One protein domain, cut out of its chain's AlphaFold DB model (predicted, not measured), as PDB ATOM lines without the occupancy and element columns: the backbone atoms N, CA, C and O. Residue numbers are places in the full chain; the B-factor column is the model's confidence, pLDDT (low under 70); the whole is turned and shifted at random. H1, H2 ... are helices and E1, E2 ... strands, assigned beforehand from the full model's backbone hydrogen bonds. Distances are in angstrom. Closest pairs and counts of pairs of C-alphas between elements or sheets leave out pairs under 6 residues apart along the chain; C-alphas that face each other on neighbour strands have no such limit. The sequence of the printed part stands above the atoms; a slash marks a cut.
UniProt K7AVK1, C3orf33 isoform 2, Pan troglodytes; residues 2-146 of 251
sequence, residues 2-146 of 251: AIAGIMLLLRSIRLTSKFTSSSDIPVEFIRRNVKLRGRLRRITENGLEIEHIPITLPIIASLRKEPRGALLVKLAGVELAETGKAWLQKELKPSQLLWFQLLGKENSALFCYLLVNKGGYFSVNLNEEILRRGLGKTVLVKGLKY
ATOM      1  N   ALA A   2     181.009 243.902 168.960       60.41
ATOM      2  CA  ALA A   2     181.376 245.324 169.120       60.41
ATOM      3  C   ALA A   2     182.510 245.594 170.138       60.41
ATOM      4  O   ALA A   2     183.400 246.398 169.876       60.41
ATOM      5  N   ILE A   3     182.539 244.865 171.261       53.88
ATOM      6  CA  ILE A   3     183.567 245.028 172.309       53.88
ATOM      7  C   ILE A   3     184.963 244.647 171.787       53.88
ATOM      8  O   ILE A   3     185.936 245.354 172.038       53.88
ATOM      9  N   ALA A   4     185.059 243.570 170.999       52.38
ATOM     10  CA  ALA A   4     186.315 243.155 170.373       52.38
ATOM     11  C   ALA A   4     186.806 244.193 169.348       52.38
ATOM     12  O   ALA A   4     187.997 244.503 169.316       52.38
ATOM     13  N   GLY A   5     185.891 244.787 168.573       52.56
ATOM     14  CA  GLY A   5     186.195 245.879 167.643       52.56
ATOM     15  C   GLY A   5     186.724 247.137 168.341       52.56
ATOM     16  O   GLY A   5     187.758 247.669 167.942       52.56
ATOM     17  N   ILE A   6     186.092 247.563 169.439       54.41
ATOM     18  CA  ILE A   6     186.547 248.706 170.255       54.41
ATOM     19  C   ILE A   6     187.921 248.421 170.881       54.41
ATOM     20  O   ILE A   6     188.797 249.284 170.881       54.41
ATOM     21  N   MET A   7     188.155 247.197 171.362       53.16
ATOM     22  CA  MET A   7     189.442 246.806 171.942       53.16
ATOM     23  C   MET A   7     190.575 246.794 170.899       53.16
ATOM     24  O   MET A   7     191.706 247.174 171.209       53.16
ATOM     25  N   LEU A   8     190.282 246.405 169.651       52.97
ATOM     26  CA  LEU A   8     191.224 246.468 168.529       52.97
ATOM     27  C   LEU A   8     191.531 247.914 168.112       52.97
ATOM     28  O   LEU A   8     192.696 248.237 167.881       52.97
ATOM     29  N   LEU A   9     190.522 248.790 168.096       52.81
ATOM     30  CA  LEU A   9     190.685 250.220 167.810       52.81
ATOM     31  C   LEU A   9     191.490 250.937 168.905       52.81
ATOM     32  O   LEU A   9     192.437 251.657 168.609       52.81
ATOM     33  N   LEU A  10     191.216 250.679 170.185       53.84
ATOM     34  CA  LEU A  10     192.020 251.218 171.292       53.84
ATOM     35  C   LEU A  10     193.478 250.731 171.237       53.84
ATOM     36  O   LEU A  10     194.407 251.479 171.554       53.84
ATOM     37  N   ARG A  11     193.699 249.485 170.800       55.59
ATOM     38  CA  ARG A  11     195.038 248.910 170.624       55.59
ATOM     39  C   ARG A  11     195.797 249.538 169.450       55.59
ATOM     40  O   ARG A  11     197.011 249.696 169.564       55.59
ATOM     41  N   SER A  12     195.121 249.921 168.366       51.50
ATOM     42  CA  SER A  12     195.751 250.602 167.225       51.50
ATOM     43  C   SER A  12     196.024 252.085 167.509       51.50
ATOM     44  O   SER A  12     197.100 252.586 167.174       51.50
ATOM     45  N   ILE A  13     195.127 252.775 168.223       55.19
ATOM     46  CA  ILE A  13     195.314 254.179 168.634       55.19
ATOM     47  C   ILE A  13     196.547 254.317 169.542       55.19
ATOM     48  O   ILE A  13     197.359 255.218 169.348       55.19
ATOM     49  N   ARG A  14     196.774 253.370 170.463       57.47
ATOM     50  CA  ARG A  14     197.963 253.364 171.339       57.47
ATOM     51  C   ARG A  14     199.288 253.069 170.620       57.47
ATOM     52  O   ARG A  14     200.341 253.396 171.151       57.47
ATOM     53  N   LEU A  15     199.265 252.458 169.432       56.62
ATOM     54  CA  LEU A  15     200.464 252.240 168.601       56.62
ATOM     55  C   LEU A  15     200.782 253.438 167.687       56.62
ATOM     56  O   LEU A  15     201.909 253.573 167.208       56.62
ATOM     57  N   THR A  16     199.795 254.311 167.475       62.78
ATOM     58  CA  THR A  16     199.893 255.519 166.638       62.78
ATOM     59  C   THR A  16     200.069 256.800 167.461       62.78
ATOM     60  O   THR A  16     200.377 257.852 166.900       62.78
ATOM     61  N   SER A  17     199.907 256.735 168.786       71.56
ATOM     62  CA  SER A  17     200.167 257.841 169.710       71.56
ATOM     63  C   SER A  17     201.636 257.907 170.128       71.56
ATOM     64  O   SER A  17     202.267 256.894 170.433       71.56
ATOM     65  N   LYS A  18     202.180 259.123 170.193       80.88
ATOM     66  CA  LYS A  18     203.523 259.377 170.717       80.88
ATOM     67  C   LYS A  18     203.499 259.342 172.247       80.88
ATOM     68  O   LYS A  18     202.758 260.108 172.852       80.88
ATOM     69  N   PHE A  19     204.306 258.476 172.858       84.38
ATOM     70  CA  PHE A  19     204.502 258.460 174.306       84.38
ATOM     71  C   PHE A  19     205.495 259.556 174.694       84.38
ATOM     72  O   PHE A  19     206.622 259.569 174.192       84.38
ATOM     73  N   THR A  20     205.082 260.473 175.567       83.94
ATOM     74  CA  THR A  20     205.928 261.572 176.050       83.94
ATOM     75  C   THR A  20     206.423 261.324 177.465       83.94
ATOM     76  O   THR A  20     207.530 261.746 177.794       83.94
ATOM     77  N   SER A  21     205.650 260.599 178.272       83.94
ATOM     78  CA  SER A  21     206.000 260.155 179.614       83.94
ATOM     79  C   SER A  21     205.962 258.633 179.726       83.94
ATOM     80  O   SER A  21     205.224 257.933 179.032       83.94
ATOM     81  N   SER A  22     206.737 258.089 180.662       84.38
ATOM     82  CA  SER A  22     206.691 256.663 180.986       84.38
ATOM     83  C   SER A  22     205.339 256.234 181.569       84.38
ATOM     84  O   SER A  22     205.035 255.043 181.591       84.38
ATOM     85  N   SER A  23     204.520 257.162 182.078       83.81
ATOM     86  CA  SER A  23     203.145 256.903 182.551       83.81
ATOM     87  C   SER A  23     202.128 256.735 181.438       83.81
ATOM     88  O   SER A  23     201.139 256.040 181.646       83.81
ATOM     89  N   ASP A  24     202.428 257.238 180.246       83.62
ATOM     90  CA  ASP A  24     201.558 257.065 179.083       83.62
ATOM     91  C   ASP A  24     201.670 255.651 178.501       83.62
ATOM     92  O   ASP A  24     200.817 255.213 177.728       83.62
ATOM     93  N   ILE A  25     202.735 254.925 178.860       84.38
ATOM     94  CA  ILE A  25     203.004 253.579 178.365       84.38
ATOM     95  C   ILE A  25     202.104 252.576 179.096       84.38
ATOM     96  O   ILE A  25     202.233 252.405 180.314       84.38
ATOM     97  N   PRO A  26     201.243 251.840 178.370       84.25
ATOM     98  CA  PRO A  26     200.383 250.835 178.976       84.25
ATOM     99  C   PRO A  26     201.191 249.712 179.628       84.25
ATOM    100  O   PRO A  26     202.172 249.217 179.066       84.25
ATOM    101  N   VAL A  27     200.722 249.219 180.775       82.81
ATOM    102  CA  VAL A  27     201.366 248.106 181.490       82.81
ATOM    103  C   VAL A  27     201.419 246.843 180.620       82.81
ATOM    104  O   VAL A  27     202.372 246.067 180.700       82.81
ATOM    105  N   GLU A  28     200.451 246.648 179.719       83.75
ATOM    106  CA  GLU A  28     200.443 245.528 178.773       83.75
ATOM    107  C   GLU A  28     201.640 245.557 177.819       83.75
ATOM    108  O   GLU A  28     202.111 244.495 177.418       83.75
ATOM    109  N   PHE A  29     202.152 246.739 177.463       84.69
ATOM    110  CA  PHE A  29     203.308 246.865 176.571       84.69
ATOM    111  C   PHE A  29     204.584 246.380 177.261       84.69
ATOM    112  O   PHE A  29     205.396 245.696 176.637       84.69
ATOM    113  N   ILE A  30     204.712 246.661 178.559       84.31
ATOM    114  CA  ILE A  30     205.803 246.156 179.398       84.31
ATOM    115  C   ILE A  30     205.650 244.642 179.586       84.31
ATOM    116  O   ILE A  30     206.591 243.893 179.344       84.31
ATOM    117  N   ARG A  31     204.443 244.165 179.925       82.56
ATOM    118  CA  ARG A  31     204.158 242.727 180.115       82.56
ATOM    119  C   ARG A  31     204.406 241.884 178.862       82.56
ATOM    120  O   ARG A  31     204.720 240.707 178.990       82.56
ATOM    121  N   ARG A  32     204.209 242.457 177.672       83.31
ATOM    122  CA  ARG A  32     204.429 241.796 176.373       83.31
ATOM    123  C   ARG A  32     205.814 242.067 175.784       83.31
ATOM    124  O   ARG A  32     206.093 241.603 174.682       83.31
ATOM    125  N   ASN A  33     206.653 242.825 176.484       85.19
ATOM    126  CA  ASN A  33     208.007 243.170 176.071       85.19
ATOM    127  C   ASN A  33     208.057 243.793 174.666       85.19
ATOM    128  O   ASN A  33     208.870 243.397 173.824       85.19
ATOM    129  N   VAL A  34     207.145 244.735 174.405       86.31
ATOM    130  CA  VAL A  34     206.989 245.391 173.102       86.31
ATOM    131  C   VAL A  34     208.241 246.199 172.766       86.31
ATOM    132  O   VAL A  34     208.815 246.879 173.619       86.31
ATOM    133  N   LYS A  35     208.656 246.125 171.498       89.44
ATOM    134  CA  LYS A  35     209.707 246.973 170.937       89.44
ATOM    135  C   LYS A  35     209.080 248.248 170.402       89.44
ATOM    136  O   LYS A  35     208.188 248.191 169.560       89.44
ATOM    137  N   LEU A  36     209.566 249.378 170.883       89.81
ATOM    138  CA  LEU A  36     209.175 250.698 170.418       89.81
ATOM    139  C   LEU A  36     210.324 251.324 169.637       89.81
ATOM    140  O   LEU A  36     211.496 251.039 169.893       89.81
ATOM    141  N   ARG A  37     209.986 252.163 168.661       90.06
ATOM    142  CA  ARG A  37     210.969 252.924 167.895       90.06
ATOM    143  C   ARG A  37     211.166 254.274 168.563       90.06
ATOM    144  O   ARG A  37     210.207 254.903 169.004       90.06
ATOM    145  N   GLY A  38     212.404 254.736 168.623       90.38
ATOM    146  CA  GLY A  38     212.706 256.049 169.163       90.38
ATOM    147  C   GLY A  38     213.902 256.706 168.508       90.38
ATOM    148  O   GLY A  38     214.677 256.075 167.788       90.38
ATOM    149  N   ARG A  39     214.025 258.001 168.767       90.56
ATOM    150  CA  ARG A  39     215.152 258.841 168.396       90.56
ATOM    151  C   ARG A  39     215.888 259.252 169.659       90.56
ATOM    152  O   ARG A  39     215.280 259.779 170.588       90.56
ATOM    153  N   LEU A  40     217.194 259.023 169.692       90.75
ATOM    154  CA  LEU A  40     218.015 259.493 170.799       90.75
ATOM    155  C   LEU A  40     218.091 261.021 170.785       90.75
ATOM    156  O   LEU A  40     218.516 261.609 169.790       90.75
ATOM    157  N   ARG A  41     217.724 261.653 171.902       88.94
ATOM    158  CA  ARG A  41     217.841 263.102 172.079       88.94
ATOM    159  C   ARG A  41     219.138 263.470 172.784       88.94
ATOM    160  O   ARG A  41     219.916 264.256 172.258       88.94
ATOM    161  N   ARG A  42     219.360 262.904 173.971       88.56
ATOM    162  CA  ARG A  42     220.564 263.138 174.774       88.56
ATOM    163  C   ARG A  42     220.869 261.957 175.684       88.56
ATOM    164  O   ARG A  42     219.992 261.154 175.997       88.56
ATOM    165  N   ILE A  43     222.114 261.893 176.134       89.12
ATOM    166  CA  ILE A  43     222.570 260.965 177.165       89.12
ATOM    167  C   ILE A  43     222.785 261.795 178.431       89.12
ATOM    168  O   ILE A  43     223.552 262.753 178.416       89.12
ATOM    169  N   THR A  44     222.064 261.458 179.496       86.75
ATOM    170  CA  THR A  44     222.139 262.099 180.818       86.75
ATOM    171  C   THR A  44     222.843 261.178 181.809       86.75
ATOM    172  O   THR A  44     223.007 259.985 181.545       86.75
ATOM    173  N   GLU A  45     223.202 261.695 182.984       82.56
ATOM    174  CA  GLU A  45     223.749 260.875 184.075       82.56
ATOM    175  C   GLU A  45     222.777 259.776 184.524       82.56
ATOM    176  O   GLU A  45     223.181 258.658 184.831       82.56
ATOM    177  N   ASN A  46     221.479 260.081 184.483       81.06
ATOM    178  CA  ASN A  46     220.414 259.181 184.903       81.06
ATOM    179  C   ASN A  46     220.019 258.155 183.829       81.06
ATOM    180  O   ASN A  46     219.257 257.236 184.131       81.06
ATOM    181  N   GLY A  47     220.483 258.289 182.583       86.75
ATOM    182  CA  GLY A  47     220.117 257.403 181.474       86.75
ATOM    183  C   GLY A  47     219.972 258.123 180.134       86.75
ATOM    184  O   GLY A  47     220.427 259.250 179.953       86.75
ATOM    185  N   LEU A  48     219.330 257.471 179.168       90.75
ATOM    186  CA  LEU A  48     219.130 257.993 177.820       90.75
ATOM    187  C   LEU A  48     217.755 258.649 177.690       90.75
ATOM    188  O   LEU A  48     216.738 258.031 177.991       90.75
ATOM    189  N   GLU A  49     217.715 259.873 177.179       91.44
ATOM    190  CA  GLU A  49     216.468 260.516 176.773       91.44
ATOM    191  C   GLU A  49     216.144 260.142 175.330       91.44
ATOM    192  O   GLU A  49     216.860 260.519 174.394       91.44
ATOM    193  N   ILE A  50     215.048 259.411 175.147       91.06
ATOM    194  CA  ILE A  50     214.607 258.918 173.846       91.06
ATOM    195  C   ILE A  50     213.229 259.488 173.527       91.06
ATOM    196  O   ILE A  50     212.263 259.302 174.260       91.06
ATOM    197  N   GLU A  51     213.126 260.161 172.391       90.56
ATOM    198  CA  GLU A  51     211.854 260.573 171.815       90.56
ATOM    199  C   GLU A  51     211.194 259.369 171.133       90.56
ATOM    200  O   GLU A  51     211.783 258.757 170.241       90.56
ATOM    201  N   HIS A  52     209.976 259.006 171.536       88.62
ATOM    202  CA  HIS A  52     209.238 257.927 170.882       88.62
ATOM    203  C   HIS A  52     208.786 258.345 169.476       88.62
ATOM    204  O   HIS A  52     208.222 259.423 169.298       88.62
ATOM    205  N   ILE A  53     208.974 257.462 168.494       84.88
ATOM    206  CA  ILE A  53     208.446 257.630 167.139       84.88
ATOM    207  C   ILE A  53     207.307 256.621 166.961       84.88
ATOM    208  O   ILE A  53     207.582 255.421 166.855       84.88
ATOM    209  N   PRO A  54     206.040 257.077 166.940       78.50
ATOM    210  CA  PRO A  54     204.908 256.188 166.719       78.50
ATOM    211  C   PRO A  54     204.964 255.549 165.329       78.50
ATOM    212  O   PRO A  54     205.537 256.093 164.385       78.50
ATOM    213  N   ILE A  55     204.322 254.391 165.191       72.62
ATOM    214  CA  ILE A  55     204.145 253.749 163.888       72.62
ATOM    215  C   ILE A  55     202.922 254.408 163.244       72.62
ATOM    216  O   ILE A  55     201.791 253.974 163.451       72.62
ATOM    217  N   THR A  56     203.128 255.517 162.533       62.47
ATOM    218  CA  THR A  56     202.050 256.266 161.868       62.47
ATOM    219  C   THR A  56     201.873 255.833 160.421       62.47
ATOM    220  O   THR A  56     202.849 255.642 159.698       62.47
ATOM    221  N   LEU A  57     200.618 255.755 159.974       59.09
ATOM    222  CA  LEU A  57     200.296 255.683 158.551       59.09
ATOM    223  C   LEU A  57     200.593 257.044 157.887       59.09
ATOM    224  O   LEU A  57     200.283 258.079 158.486       59.09
ATOM    225  N   PRO A  58     201.161 257.065 156.665       56.38
ATOM    226  CA  PRO A  58     201.691 258.276 156.024       56.38
ATOM    227  C   PRO A  58     200.651 259.390 155.820       56.38
ATOM    228  O   PRO A  58     201.006 260.561 155.782       56.38
ATOM    229  N   ILE A  59     199.364 259.043 155.765       57.00
ATOM    230  CA  ILE A  59     198.262 259.967 155.457       57.00
ATOM    231  C   ILE A  59     197.894 260.866 156.659       57.00
ATOM    232  O   ILE A  59     197.406 261.973 156.477       57.00
ATOM    233  N   ILE A  60     198.147 260.427 157.901       54.12
ATOM    234  CA  ILE A  60     197.697 261.127 159.130       54.12
ATOM    235  C   ILE A  60     198.851 261.903 159.801       54.12
ATOM    236  O   ILE A  60     198.631 262.698 160.716       54.12
ATOM    237  N   ALA A  61     200.094 261.688 159.357       57.72
ATOM    238  CA  ALA A  61     201.288 262.255 159.983       57.72
ATOM    239  C   ALA A  61     201.395 263.785 159.828       57.72
ATOM    240  O   ALA A  61     201.877 264.450 160.740       57.72
ATOM    241  N   SER A  62     200.910 264.356 158.720       57.50
ATOM    242  CA  SER A  62     201.036 265.793 158.420       57.50
ATOM    243  C   SER A  62     200.090 266.696 159.223       57.50
ATOM    244  O   SER A  62     200.344 267.891 159.334       57.50
ATOM    245  N   LEU A  63     199.013 266.147 159.798       57.00
ATOM    246  CA  LEU A  63     197.943 266.943 160.415       57.00
ATOM    247  C   LEU A  63     198.111 267.143 161.932       57.00
ATOM    248  O   LEU A  63     197.396 267.935 162.543       57.00
ATOM    249  N   ARG A  64     199.044 266.435 162.578       60.81
ATOM    250  CA  ARG A  64     199.205 266.469 164.040       60.81
ATOM    251  C   ARG A  64     200.425 267.296 164.442       60.81
ATOM    252  O   ARG A  64     201.543 266.976 164.057       60.81
ATOM    253  N   LYS A  65     200.229 268.307 165.301       61.81
ATOM    254  CA  LYS A  65     201.340 268.904 166.063       61.81
ATOM    255  C   LYS A  65     201.941 267.808 166.940       61.81
ATOM    256  O   LYS A  65     201.271 267.317 167.849       61.81
ATOM    257  N   GLU A  66     203.174 267.398 166.654       63.56
ATOM    258  CA  GLU A  66     203.817 266.362 167.454       63.56
ATOM    259  C   GLU A  66     204.043 266.863 168.888       63.56
ATOM    260  O   GLU A  66     204.695 267.894 169.089       63.56
ATOM    261  N   PRO A  67     203.546 266.140 169.907       66.25
ATOM    262  CA  PRO A  67     203.820 266.505 171.282       66.25
ATOM    263  C   PRO A  67     205.324 266.355 171.548       66.25
ATOM    264  O   PRO A  67     205.963 265.371 171.154       66.25
ATOM    265  N   ARG A  68     205.903 267.377 172.184       71.44
ATOM    266  CA  ARG A  68     207.322 267.414 172.544       71.44
ATOM    267  C   ARG A  68     207.497 266.739 173.899       71.44
ATOM    268  O   ARG A  68     206.989 267.227 174.900       71.44
ATOM    269  N   GLY A  69     208.208 265.620 173.920       79.44
ATOM    270  CA  GLY A  69     208.494 264.867 175.136       79.44
ATOM    271  C   GLY A  69     209.574 263.824 174.890       79.44
ATOM    272  O   GLY A  69     209.762 263.374 173.760       79.44
ATOM    273  N   ALA A  70     210.307 263.477 175.942       86.56
ATOM    274  CA  ALA A  70     211.361 262.476 175.893       86.56
ATOM    275  C   ALA A  70     211.175 261.488 177.043       86.56
ATOM    276  O   ALA A  70     210.938 261.877 178.185       86.56
ATOM    277  N   LEU A  71     211.302 260.206 176.726       90.88
ATOM    278  CA  LEU A  71     211.248 259.121 177.686       90.88
ATOM    279  C   LEU A  71     212.632 258.919 178.289       90.88
ATOM    280  O   LEU A  71     213.609 258.753 177.556       90.88
ATOM    281  N   LEU A  72     212.708 258.880 179.619       91.56
ATOM    282  CA  LEU A  72     213.925 258.484 180.313       91.56
ATOM    283  C   LEU A  72     214.051 256.958 180.290       91.56
ATOM    284  O   LEU A  72     213.251 256.239 180.894       91.56
ATOM    285  N   VAL A  73     215.076 256.472 179.604       91.69
ATOM    286  CA  VAL A  73     215.354 255.052 179.415       91.69
ATOM    287  C   VAL A  73     216.683 254.692 180.064       91.69
ATOM    288  O   VAL A  73     217.734 255.245 179.745       91.69
ATOM    289  N   LYS A  74     216.643 253.709 180.956       91.69
ATOM    290  CA  LYS A  74     217.803 253.076 181.575       91.69
ATOM    291  C   LYS A  74     218.075 251.734 180.906       91.69
ATOM    292  O   LYS A  74     217.153 250.993 180.551       91.69
ATOM    293  N   LEU A  75     219.356 251.411 180.758       91.00
ATOM    294  CA  LEU A  75     219.777 250.096 180.289       91.00
ATOM    295  C   LEU A  75     219.369 249.054 181.330       91.00
ATOM    296  O   LEU A  75     219.803 249.086 182.478       91.00
ATOM    297  N   ALA A  76     218.497 248.133 180.936       89.44
ATOM    298  CA  ALA A  76     218.089 247.043 181.801       89.44
ATOM    299  C   ALA A  76     219.278 246.128 182.125       89.44
ATOM    300  O   ALA A  76     219.915 245.588 181.216       89.44
ATOM    301  N   GLY A  77     219.515 245.933 183.423       84.81
ATOM    302  CA  GLY A  77     220.453 244.948 183.960       84.81
ATOM    303  C   GLY A  77     221.927 245.274 183.742       84.81
ATOM    304  O   GLY A  77     222.772 244.385 183.834       84.81
ATOM    305  N   VAL A  78     222.234 246.536 183.438       88.69
ATOM    306  CA  VAL A  78     223.599 247.024 183.240       88.69
ATOM    307  C   VAL A  78     223.819 248.241 184.122       88.69
ATOM    308  O   VAL A  78     223.093 249.228 184.024       88.69
ATOM    309  N   GLU A  79     224.852 248.172 184.946       87.81
ATOM    310  CA  GLU A  79     225.428 249.317 185.631       87.81
ATOM    311  C   GLU A  79     226.618 249.816 184.815       87.81
ATOM    312  O   GLU A  79     227.580 249.084 184.580       87.81
ATOM    313  N   LEU A  80     226.503 251.042 184.308       87.50
ATOM    314  CA  LEU A  80     227.519 251.657 183.462       87.50
ATOM    315  C   LEU A  80     228.668 252.195 184.306       87.50
ATOM    316  O   LEU A  80     228.433 253.010 185.194       87.50
ATOM    317  N   ALA A  81     229.895 251.824 183.945       87.56
ATOM    318  CA  ALA A  81     231.086 252.515 184.421       87.56
ATOM    319  C   ALA A  81     231.246 253.869 183.701       87.56
ATOM    320  O   ALA A  81     230.689 254.085 182.617       87.56
ATOM    321  N   GLU A  82     232.058 254.770 184.251       86.25
ATOM    322  CA  GLU A  82     232.373 256.081 183.659       86.25
ATOM    323  C   GLU A  82     232.917 255.937 182.229       86.25
ATOM    324  O   GLU A  82     232.479 256.632 181.311       86.25
ATOM    325  N   THR A  83     233.797 254.956 182.007       87.25
ATOM    326  CA  THR A  83     234.344 254.619 180.682       87.25
ATOM    327  C   THR A  83     233.258 254.167 179.700       87.25
ATOM    328  O   THR A  83     233.310 254.489 178.510       87.25
ATOM    329  N   GLY A  84     232.231 253.472 180.193       86.94
ATOM    330  CA  GLY A  84     231.076 253.056 179.405       86.94
ATOM    331  C   GLY A  84     230.188 254.212 178.968       86.94
ATOM    332  O   GLY A  84     229.671 254.184 177.850       86.94
ATOM    333  N   LYS A  85     230.060 255.262 179.788       87.31
ATOM    334  CA  LYS A  85     229.322 256.483 179.424       87.31
ATOM    335  C   LYS A  85     229.993 257.203 178.252       87.31
ATOM    336  O   LYS A  85     229.319 257.522 177.272       87.31
ATOM    337  N   ALA A  86     231.313 257.387 178.316       89.00
ATOM    338  CA  ALA A  86     232.083 258.011 177.237       89.00
ATOM    339  C   ALA A  86     232.004 257.198 175.932       89.00
ATOM    340  O   ALA A  86     231.807 257.750 174.849       89.00
ATOM    341  N   TRP A  87     232.086 255.866 176.028       91.00
ATOM    342  CA  TRP A  87     231.911 254.990 174.870       91.00
ATOM    343  C   TRP A  87     230.509 255.105 174.260       91.00
ATOM    344  O   TRP A  87     230.378 255.210 173.042       91.00
ATOM    345  N   LEU A  88     229.465 255.137 175.091       89.94
ATOM    346  CA  LEU A  88     228.081 255.254 174.636       89.94
ATOM    347  C   LEU A  88     227.840 256.564 173.874       89.94
ATOM    348  O   LEU A  88     227.161 256.552 172.851       89.94
ATOM    349  N   GLN A  89     228.430 257.671 174.335       88.38
ATOM    350  CA  GLN A  89     228.377 258.968 173.649       88.38
ATOM    351  C   GLN A  89     229.099 258.956 172.297       88.38
ATOM    352  O   GLN A  89     228.662 259.627 171.367       88.38
ATOM    353  N   LYS A  90     230.185 258.186 172.167       88.50
ATOM    354  CA  LYS A  90     230.911 258.029 170.899       88.50
ATOM    355  C   LYS A  90     230.164 257.132 169.908       88.50
ATOM    356  O   LYS A  90     230.196 257.384 168.707       88.50
ATOM    357  N   GLU A  91     229.535 256.069 170.401       87.81
ATOM    358  CA  GLU A  91     228.845 255.078 169.572       87.81
ATOM    359  C   GLU A  91     227.483 255.580 169.075       87.81
ATOM    360  O   GLU A  91     227.096 255.309 167.938       87.81
ATOM    361  N   LEU A  92     226.747 256.303 169.922       87.31
ATOM    362  CA  LEU A  92     225.425 256.811 169.587       87.31
ATOM    363  C   LEU A  92     225.501 258.217 168.999       87.31
ATOM    364  O   LEU A  92     225.833 259.183 169.682       87.31
ATOM    365  N   LYS A  93     225.096 258.350 167.735       84.94
ATOM    366  CA  LYS A  93     224.963 259.655 167.087       84.94
ATOM    367  C   LYS A  93     223.763 260.420 167.662       84.94
ATOM    368  O   LYS A  93     222.730 259.810 167.970       84.94
ATOM    369  N   PRO A  94     223.837 261.759 167.755       81.56
ATOM    370  CA  PRO A  94     222.665 262.560 168.080       81.56
ATOM    371  C   PRO A  94     221.568 262.313 167.037       81.56
ATOM    372  O   PRO A  94     221.846 262.175 165.846       81.56
ATOM    373  N   SER A  95     220.314 262.226 167.478       83.44
ATOM    374  CA  SER A  95     219.161 261.907 166.625       83.44
ATOM    375  C   SER A  95     219.196 260.528 165.950       83.44
ATOM    376  O   SER A  95     218.432 260.279 165.012       83.44
ATOM    377  N   GLN A  96     220.028 259.599 166.431       87.88
ATOM    378  CA  GLN A  96     220.051 258.235 165.916       87.88
ATOM    379  C   GLN A  96     218.738 257.506 166.208       87.88
ATOM    380  O   GLN A  96     218.203 257.539 167.320       87.88
ATOM    381  N   LEU A  97     218.235 256.820 165.184       89.19
ATOM    382  CA  LEU A  97     217.082 255.941 165.293       89.19
ATOM    383  C   LEU A  97     217.492 254.625 165.947       89.19
ATOM    384  O   LEU A  97     218.438 253.967 165.512       89.19
ATOM    385  N   LEU A  98     216.739 254.222 166.960       91.25
ATOM    386  CA  LEU A  98     216.956 252.987 167.693       91.25
ATOM    387  C   LEU A  98     215.626 252.323 168.032       91.25
ATOM    388  O   LEU A  98     214.562 252.949 168.024       91.25
ATOM    389  N   TRP A  99     215.699 251.038 168.342       91.69
ATOM    390  CA  TRP A  99     214.587 250.297 168.912       91.69
ATOM    391  C   TRP A  99     214.861 250.077 170.389       91.69
ATOM    392  O   TRP A  99     215.964 249.689 170.763       91.69
ATOM    393  N   PHE A 100     213.865 250.291 171.235       91.88
ATOM    394  CA  PHE A 100     213.963 249.993 172.653       91.88
ATOM    395  C   PHE A 100     212.861 249.017 173.052       91.88
ATOM    396  O   PHE A 100     211.676 249.238 172.807       91.88
ATOM    397  N   GLN A 101     213.263 247.886 173.620       91.38
ATOM    398  CA  GLN A 101     212.354 246.860 174.103       91.38
ATOM    399  C   GLN A 101     212.040 247.113 175.571       91.38
ATOM    400  O   GLN A 101     212.953 247.118 176.394       91.38
ATOM    401  N   LEU A 102     210.761 247.289 175.889       90.19
ATOM    402  CA  LEU A 102     210.296 247.556 177.247       90.19
ATOM    403  C   LEU A 102     210.432 246.297 178.112       90.19
ATOM    404  O   LEU A 102     209.908 245.247 177.746       90.19
ATOM    405  N   LEU A 103     211.120 246.387 179.251       87.75
ATOM    406  CA  LEU A 103     211.284 245.268 180.191       87.75
ATOM    407  C   LEU A 103     210.692 245.568 181.570       87.75
ATOM    408  O   LEU A 103     210.143 244.671 182.204       87.75
ATOM    409  N   GLY A 104     210.768 246.819 182.014       87.12
ATOM    410  CA  GLY A 104     210.239 247.254 183.301       87.12
ATOM    411  C   GLY A 104     210.088 248.770 183.371       87.12
ATOM    412  O   GLY A 104     210.537 249.496 182.482       87.12
ATOM    413  N   LYS A 105     209.458 249.251 184.441       87.25
ATOM    414  CA  LYS A 105     209.324 250.677 184.754       87.25
ATOM    415  C   LYS A 105     209.431 250.876 186.264       87.25
ATOM    416  O   LYS A 105     208.823 250.118 187.012       87.25
ATOM    417  N   GLU A 106     210.152 251.908 186.688       83.62
ATOM    418  CA  GLU A 106     210.293 252.321 188.092       83.62
ATOM    419  C   GLU A 106     210.532 253.835 188.152       83.62
ATOM    420  O   GLU A 106     211.310 254.351 187.354       83.62
ATOM    421  N   ASN A 107     209.883 254.549 189.081       78.50
ATOM    422  CA  ASN A 107     210.135 255.973 189.373       78.50
ATOM    423  C   ASN A 107     210.281 256.854 188.118       78.50
ATOM    424  O   ASN A 107     211.234 257.613 187.967       78.50
ATOM    425  N   SER A 108     209.349 256.695 187.178       83.06
ATOM    426  CA  SER A 108     209.313 257.401 185.890       83.06
ATOM    427  C   SER A 108     210.413 257.053 184.871       83.06
ATOM    428  O   SER A 108     210.343 257.541 183.742       83.06
ATOM    429  N   ALA A 109     211.351 256.160 185.196       87.50
ATOM    430  CA  ALA A 109     212.336 255.604 184.273       87.50
ATOM    431  C   ALA A 109     211.877 254.252 183.700       87.50
ATOM    432  O   ALA A 109     211.270 253.423 184.384       87.50
ATOM    433  N   LEU A 110     212.191 254.015 182.428       90.06
ATOM    434  CA  LEU A 110     211.933 252.749 181.744       90.06
ATOM    435  C   LEU A 110     213.203 251.910 181.715       90.06
ATOM    436  O   LEU A 110     214.245 252.391 181.284       90.06
ATOM    437  N   PHE A 111     213.115 250.645 182.112       90.62
ATOM    438  CA  PHE A 111     214.197 249.687 181.921       90.62
ATOM    439  C   PHE A 111     214.005 248.977 180.591       90.62
ATOM    440  O   PHE A 111     213.008 248.273 180.396       90.62
ATOM    441  N   CYS A 112     214.962 249.157 179.683       90.25
ATOM    442  CA  CYS A 112     214.853 248.654 178.319       90.25
ATOM    443  C   CYS A 112     216.123 247.954 177.833       90.25
ATOM    444  O   CYS A 112     217.238 248.228 178.288       90.25
ATOM    445  N   TYR A 113     215.946 247.089 176.836       91.25
ATOM    446  CA  TYR A 113     217.023 246.720 175.917       91.25
ATOM    447  C   TYR A 113     217.071 247.707 174.769       91.25
ATOM    448  O   TYR A 113     216.043 247.959 174.143       91.25
ATOM    449  N   LEU A 114     218.255 248.232 174.471       91.62
ATOM    450  CA  LEU A 114     218.457 249.095 173.316       91.62
ATOM    451  C   LEU A 114     219.036 248.287 172.161       91.62
ATOM    452  O   LEU A 114     220.102 247.690 172.278       91.62
ATOM    453  N   LEU A 115     218.335 248.291 171.033       91.31
ATOM    454  CA  LEU A 115     218.780 247.693 169.789       91.31
ATOM    455  C   LEU A 115     219.111 248.799 168.793       91.31
ATOM    456  O   LEU A 115     218.255 249.607 168.419       91.31
ATOM    457  N   VAL A 116     220.358 248.802 168.342       89.81
ATOM    458  CA  VAL A 116     220.874 249.765 167.373       89.81
ATOM    459  C   VAL A 116     221.237 249.039 166.089       89.81
ATOM    460  O   VAL A 116     221.839 247.966 166.124       89.81
ATOM    461  N   ASN A 117     220.860 249.613 164.948       85.25
ATOM    462  CA  ASN A 117     221.297 249.103 163.656       85.25
ATOM    463  C   ASN A 117     222.732 249.585 163.387       85.25
ATOM    464  O   ASN A 117     222.975 250.793 163.397       85.25
ATOM    465  N   LYS A 118     223.666 248.649 163.171       77.06
ATOM    466  CA  LYS A 118     225.078 248.946 162.862       77.06
ATOM    467  C   LYS A 118     225.429 248.793 161.373       77.06
ATOM    468  O   LYS A 118     226.599 248.865 161.021       77.06
ATOM    469  N   GLY A 119     224.436 248.621 160.503       67.81
ATOM    470  CA  GLY A 119     224.612 248.489 159.056       67.81
ATOM    471  C   GLY A 119     223.910 247.247 158.509       67.81
ATOM    472  O   GLY A 119     223.935 246.175 159.117       67.81
ATOM    473  N   GLY A 120     223.263 247.399 157.351       69.56
ATOM    474  CA  GLY A 120     222.475 246.337 156.723       69.56
ATOM    475  C   GLY A 120     221.282 245.893 157.580       69.56
ATOM    476  O   GLY A 120     220.557 246.716 158.146       69.56
ATOM    477  N   TYR A 121     221.087 244.575 157.672       60.31
ATOM    478  CA  TYR A 121     219.979 243.939 158.399       60.31
ATOM    479  C   TYR A 121     220.339 243.522 159.840       60.31
ATOM    480  O   TYR A 121     219.535 242.872 160.511       60.31
ATOM    481  N   PHE A 122     221.526 243.883 160.343       71.12
ATOM    482  CA  PHE A 122     221.999 243.449 161.660       71.12
ATOM    483  C   PHE A 122     221.750 244.507 162.743       71.12
ATOM    484  O   PHE A 122     222.348 245.584 162.765       71.12
ATOM    485  N   SER A 123     220.876 244.166 163.693       81.75
ATOM    486  CA  SER A 123     220.686 244.944 164.921       81.75
ATOM    487  C   SER A 123     221.522 244.367 166.063       81.75
ATOM    488  O   SER A 123     221.543 243.153 166.266       81.75
ATOM    489  N   VAL A 124     222.195 245.237 166.812       87.06
ATOM    490  CA  VAL A 124     223.029 244.873 167.962       87.06
ATOM    491  C   VAL A 124     222.347 245.335 169.242       87.06
ATOM    492  O   VAL A 124     221.889 246.475 169.328       87.06
ATOM    493  N   ASN A 125     222.296 244.456 170.244       90.94
ATOM    494  CA  ASN A 125     221.856 244.808 171.590       90.94
ATOM    495  C   ASN A 125     222.982 245.563 172.314       90.94
ATOM    496  O   ASN A 125     224.017 244.974 172.634       90.94
ATOM    497  N   LEU A 126     222.780 246.853 172.579       90.31
ATOM    498  CA  LEU A 126     223.767 247.683 173.265       90.31
ATOM    499  C   LEU A 126     224.034 247.208 174.690       90.31
ATOM    500  O   LEU A 126     225.182 247.255 175.117       90.31
ATOM    501  N   ASN A 127     223.020 246.715 175.408       91.69
ATOM    502  CA  ASN A 127     223.191 246.246 176.785       91.69
ATOM    503  C   ASN A 127     224.231 245.114 176.843       91.69
ATOM    504  O   ASN A 127     225.119 245.116 177.690       91.69
ATOM    505  N   GLU A 128     224.153 244.173 175.899       91.00
ATOM    506  CA  GLU A 128     225.113 243.071 175.789       91.00
ATOM    507  C   GLU A 128     226.484 243.542 175.284       91.00
ATOM    508  O   GLU A 128     227.506 243.050 175.751       91.00
ATOM    509  N   GLU A 129     226.532 244.487 174.342       90.94
ATOM    510  CA  GLU A 129     227.794 244.991 173.784       90.94
ATOM    511  C   GLU A 129     228.628 245.759 174.818       90.94
ATOM    512  O   GLU A 129     229.843 245.584 174.886       90.94
ATOM    513  N   ILE A 130     227.975 246.557 175.663       91.62
ATOM    514  CA  ILE A 130     228.616 247.297 176.759       91.62
ATOM    515  C   ILE A 130     229.283 246.321 177.729       91.62
ATOM    516  O   ILE A 130     230.458 246.471 178.064       91.62
ATOM    517  N   LEU A 131     228.561 245.272 178.125       90.31
ATOM    518  CA  LEU A 131     229.097 244.242 179.010       90.31
ATOM    519  C   LEU A 131     230.217 243.440 178.352       90.31
ATOM    520  O   LEU A 131     231.195 243.123 179.015       90.31
ATOM    521  N   ARG A 132     230.111 243.145 177.050       88.25
ATOM    522  CA  ARG A 132     231.128 242.401 176.289       88.25
ATOM    523  C   ARG A 132     232.464 243.134 176.201       88.25
ATOM    524  O   ARG A 132     233.493 242.473 176.137       88.25
ATOM    525  N   ARG A 133     232.433 244.468 176.208       87.38
ATOM    526  CA  ARG A 133     233.617 245.340 176.223       87.38
ATOM    527  C   ARG A 133     234.141 245.631 177.633       87.38
ATOM    528  O   ARG A 133     235.087 246.396 177.779       87.38
ATOM    529  N   GLY A 134     233.494 245.085 178.667       87.38
ATOM    530  CA  GLY A 134     233.844 245.355 180.060       87.38
ATOM    531  C   GLY A 134     233.596 246.805 180.470       87.38
ATOM    532  O   GLY A 134     234.314 247.338 181.303       87.38
ATOM    533  N   LEU A 135     232.610 247.470 179.866       88.94
ATOM    534  CA  LEU A 135     232.280 248.878 180.127       88.94
ATOM    535  C   LEU A 135     231.212 249.051 181.221       88.94
ATOM    536  O   LEU A 135     230.670 250.140 181.421       88.94
ATOM    537  N   GLY A 136     230.869 247.967 181.908       87.25
ATOM    538  CA  GLY A 136     229.860 247.945 182.954       87.25
ATOM    539  C   GLY A 136     229.762 246.585 183.628       87.25
ATOM    540  O   GLY A 136     230.383 245.611 183.191       87.25
ATOM    541  N   LYS A 137     228.958 246.530 184.688       85.62
ATOM    542  CA  LYS A 137     228.684 245.333 185.491       85.62
ATOM    543  C   LYS A 137     227.228 244.913 185.321       85.62
ATOM    544  O   LYS A 137     226.355 245.746 185.067       85.62
ATOM    545  N   THR A 138     226.941 243.618 185.437       83.44
ATOM    546  CA  THR A 138     225.545 243.154 185.383       83.44
ATOM    547  C   THR A 138     224.827 243.422 186.693       83.44
ATOM    548  O   THR A 138     225.331 243.066 187.759       83.44
ATOM    549  N   VAL A 139     223.605 243.934 186.598       80.25
ATOM    550  CA  VAL A 139     222.692 244.136 187.729       80.25
ATOM    551  C   VAL A 139     221.369 243.435 187.439       80.25
ATOM    552  O   VAL A 139     221.054 243.106 186.295       80.25
ATOM    553  N   LEU A 140     220.586 243.158 188.480       74.56
ATOM    554  CA  LEU A 140     219.259 242.580 188.323       74.56
ATOM    555  C   LEU A 140     218.332 243.553 187.580       74.56
ATOM    556  O   LEU A 140     218.271 244.747 187.886       74.56
ATOM    557  N   VAL A 141     217.595 243.043 186.592       74.50
ATOM    558  CA  VAL A 141     216.615 243.848 185.857       74.50
ATOM    559  C   VAL A 141     215.403 244.101 186.745       74.50
ATOM    560  O   VAL A 141     214.547 243.233 186.921       74.50
ATOM    561  N   LYS A 142     215.311 245.318 187.280       71.38
ATOM    562  CA  LYS A 142     214.162 245.762 188.070       71.38
ATOM    563  C   LYS A 142     212.884 245.800 187.219       71.38
ATOM    564  O   LYS A 142     212.889 246.253 186.075       71.38
ATOM    565  N   GLY A 143     211.776 245.327 187.789       66.56
ATOM    566  CA  GLY A 143     210.441 245.389 187.175       66.56
ATOM    567  C   GLY A 143     210.086 244.249 186.212       66.56
ATOM    568  O   GLY A 143     208.968 244.223 185.697       66.56
ATOM    569  N   LEU A 144     210.988 243.290 185.987       70.12
ATOM    570  CA  LEU A 144     210.708 242.117 185.165       70.12
ATOM    571  C   LEU A 144     210.183 240.966 186.040       70.12
ATOM    572  O   LEU A 144     210.780 240.634 187.059       70.12
ATOM    573  N   LYS A 145     209.065 240.343 185.644       66.19
ATOM    574  CA  LYS A 145     208.495 239.209 186.393       66.19
ATOM    575  C   LYS A 145     209.397 237.976 186.298       66.19
ATOM    576  O   LYS A 145     209.699 237.524 185.193       66.19
ATOM    577  N   TYR A 146     209.727 237.399 187.449       60.69
ATOM    578  CA  TYR A 146     210.592 236.222 187.589       60.69
ATOM    579  C   TYR A 146     210.070 234.970 186.869       60.69
ATOM    580  O   TYR A 146     210.842 234.210 186.287       60.69
TER     581      TYR A 146
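AT A GLANCE: This is residues 2 to 146 of the 251 residues of the protein "C3orf33 isoform 2" of Pan troglodytes (UniProt K7AVK1). A small closed barrel of five strands, E1, E2, E3, E6 and E5, makes the core, with three short helices, H2, H3 and H4, packed on its outside and a helical arm, H1, whose residues 2 to 11 stick out. The short strand E7 pairs onto E6 outside the ring, and E4 and E8 form a tiny antiparallel sheet beside H4. The printed part has 145 residues, with four named helices and eight named strands in the order H1 H2 E1 E2 E3 E4 H3 E5 E6 E7 H4 E8; the class is mixed, and so is the barrel, with E3 and E6 parallel and its other neighbour pairs antiparallel. It is compact, with a radius of gyration of the C-alphas of 16.0 A and spans of 53 by 36 by 29 A.

HOW THE PARTS SIT: Round the barrel run E1, residues 35 to 44, E2, 47 to 53, E3, 71 to 75, E6, 109 to 117, and E5, 97 to 106, back to E1. E1 E2 E3 form a meander, each strand the antiparallel neighbour of the one before, as do E5 E6 and E7, residues 123 to 125. N 39 and O 51 join E1 and E2 within hydrogen-bond range at 2.8 A, N 48 and O 73 E2 and E3 at 2.8 A, N 74 and O 110 E3 and E6 at 2.8 A, N 101 and O 113 E5 and E6 at 2.8 A, N 36 and O 100 E1 and E5 at 2.9 A, and N 124 and O 116 E6 and E7 at 2.8 A. E1 bends by 81 degrees at residue 41 and E5 by 77 degrees at residue 103. H2, residues 27 to 31, is on the barrel at a height of 8.7 A; its closest C-alphas to E5 are Ile 30 and Leu 102, 5.2 A apart. H3, residues 82 to 91, runs along E2 at 14 degrees on the local plane, which is only just supported, by 6 C-alphas. H4, residues 126 to 132, stands up from the sheet at 75 degrees; the closest C-alphas of H4 and E6 are Leu 126 and Leu 114, 5.5 A. E4, residues 78 to 80, and E8, 136 to 138, are antiparallel, with N 79 and O 137 at 2.9 A. H1, residues 2 to 16, is not on the barrel. In H2, H3 and H4 every O i to N i+4 pair is within hydrogen-bond range, and in H1 10 of 11.

IN THESE COORDINATES: H1 is 21.3 A long and begins at C-alpha 2, (181.376, 245.324, 169.120). E1 is 21.9 A, E2 18.5 A, E5 24.1 A, E6 23.4 A and H3 14.6 A. E8 ends at C-alpha 138, (225.545, 243.154, 185.383).

THE WHOLE: The C-alphas of Ala 2 and Thr 83, the two farthest apart, are 55.0 A apart. The printed part has no cut. The link from E2 to E3, residues 54 to 70, is long. The mean pLDDT of the printed part is 79.9; residues under 70 include 2 to 16 and 56 to 67.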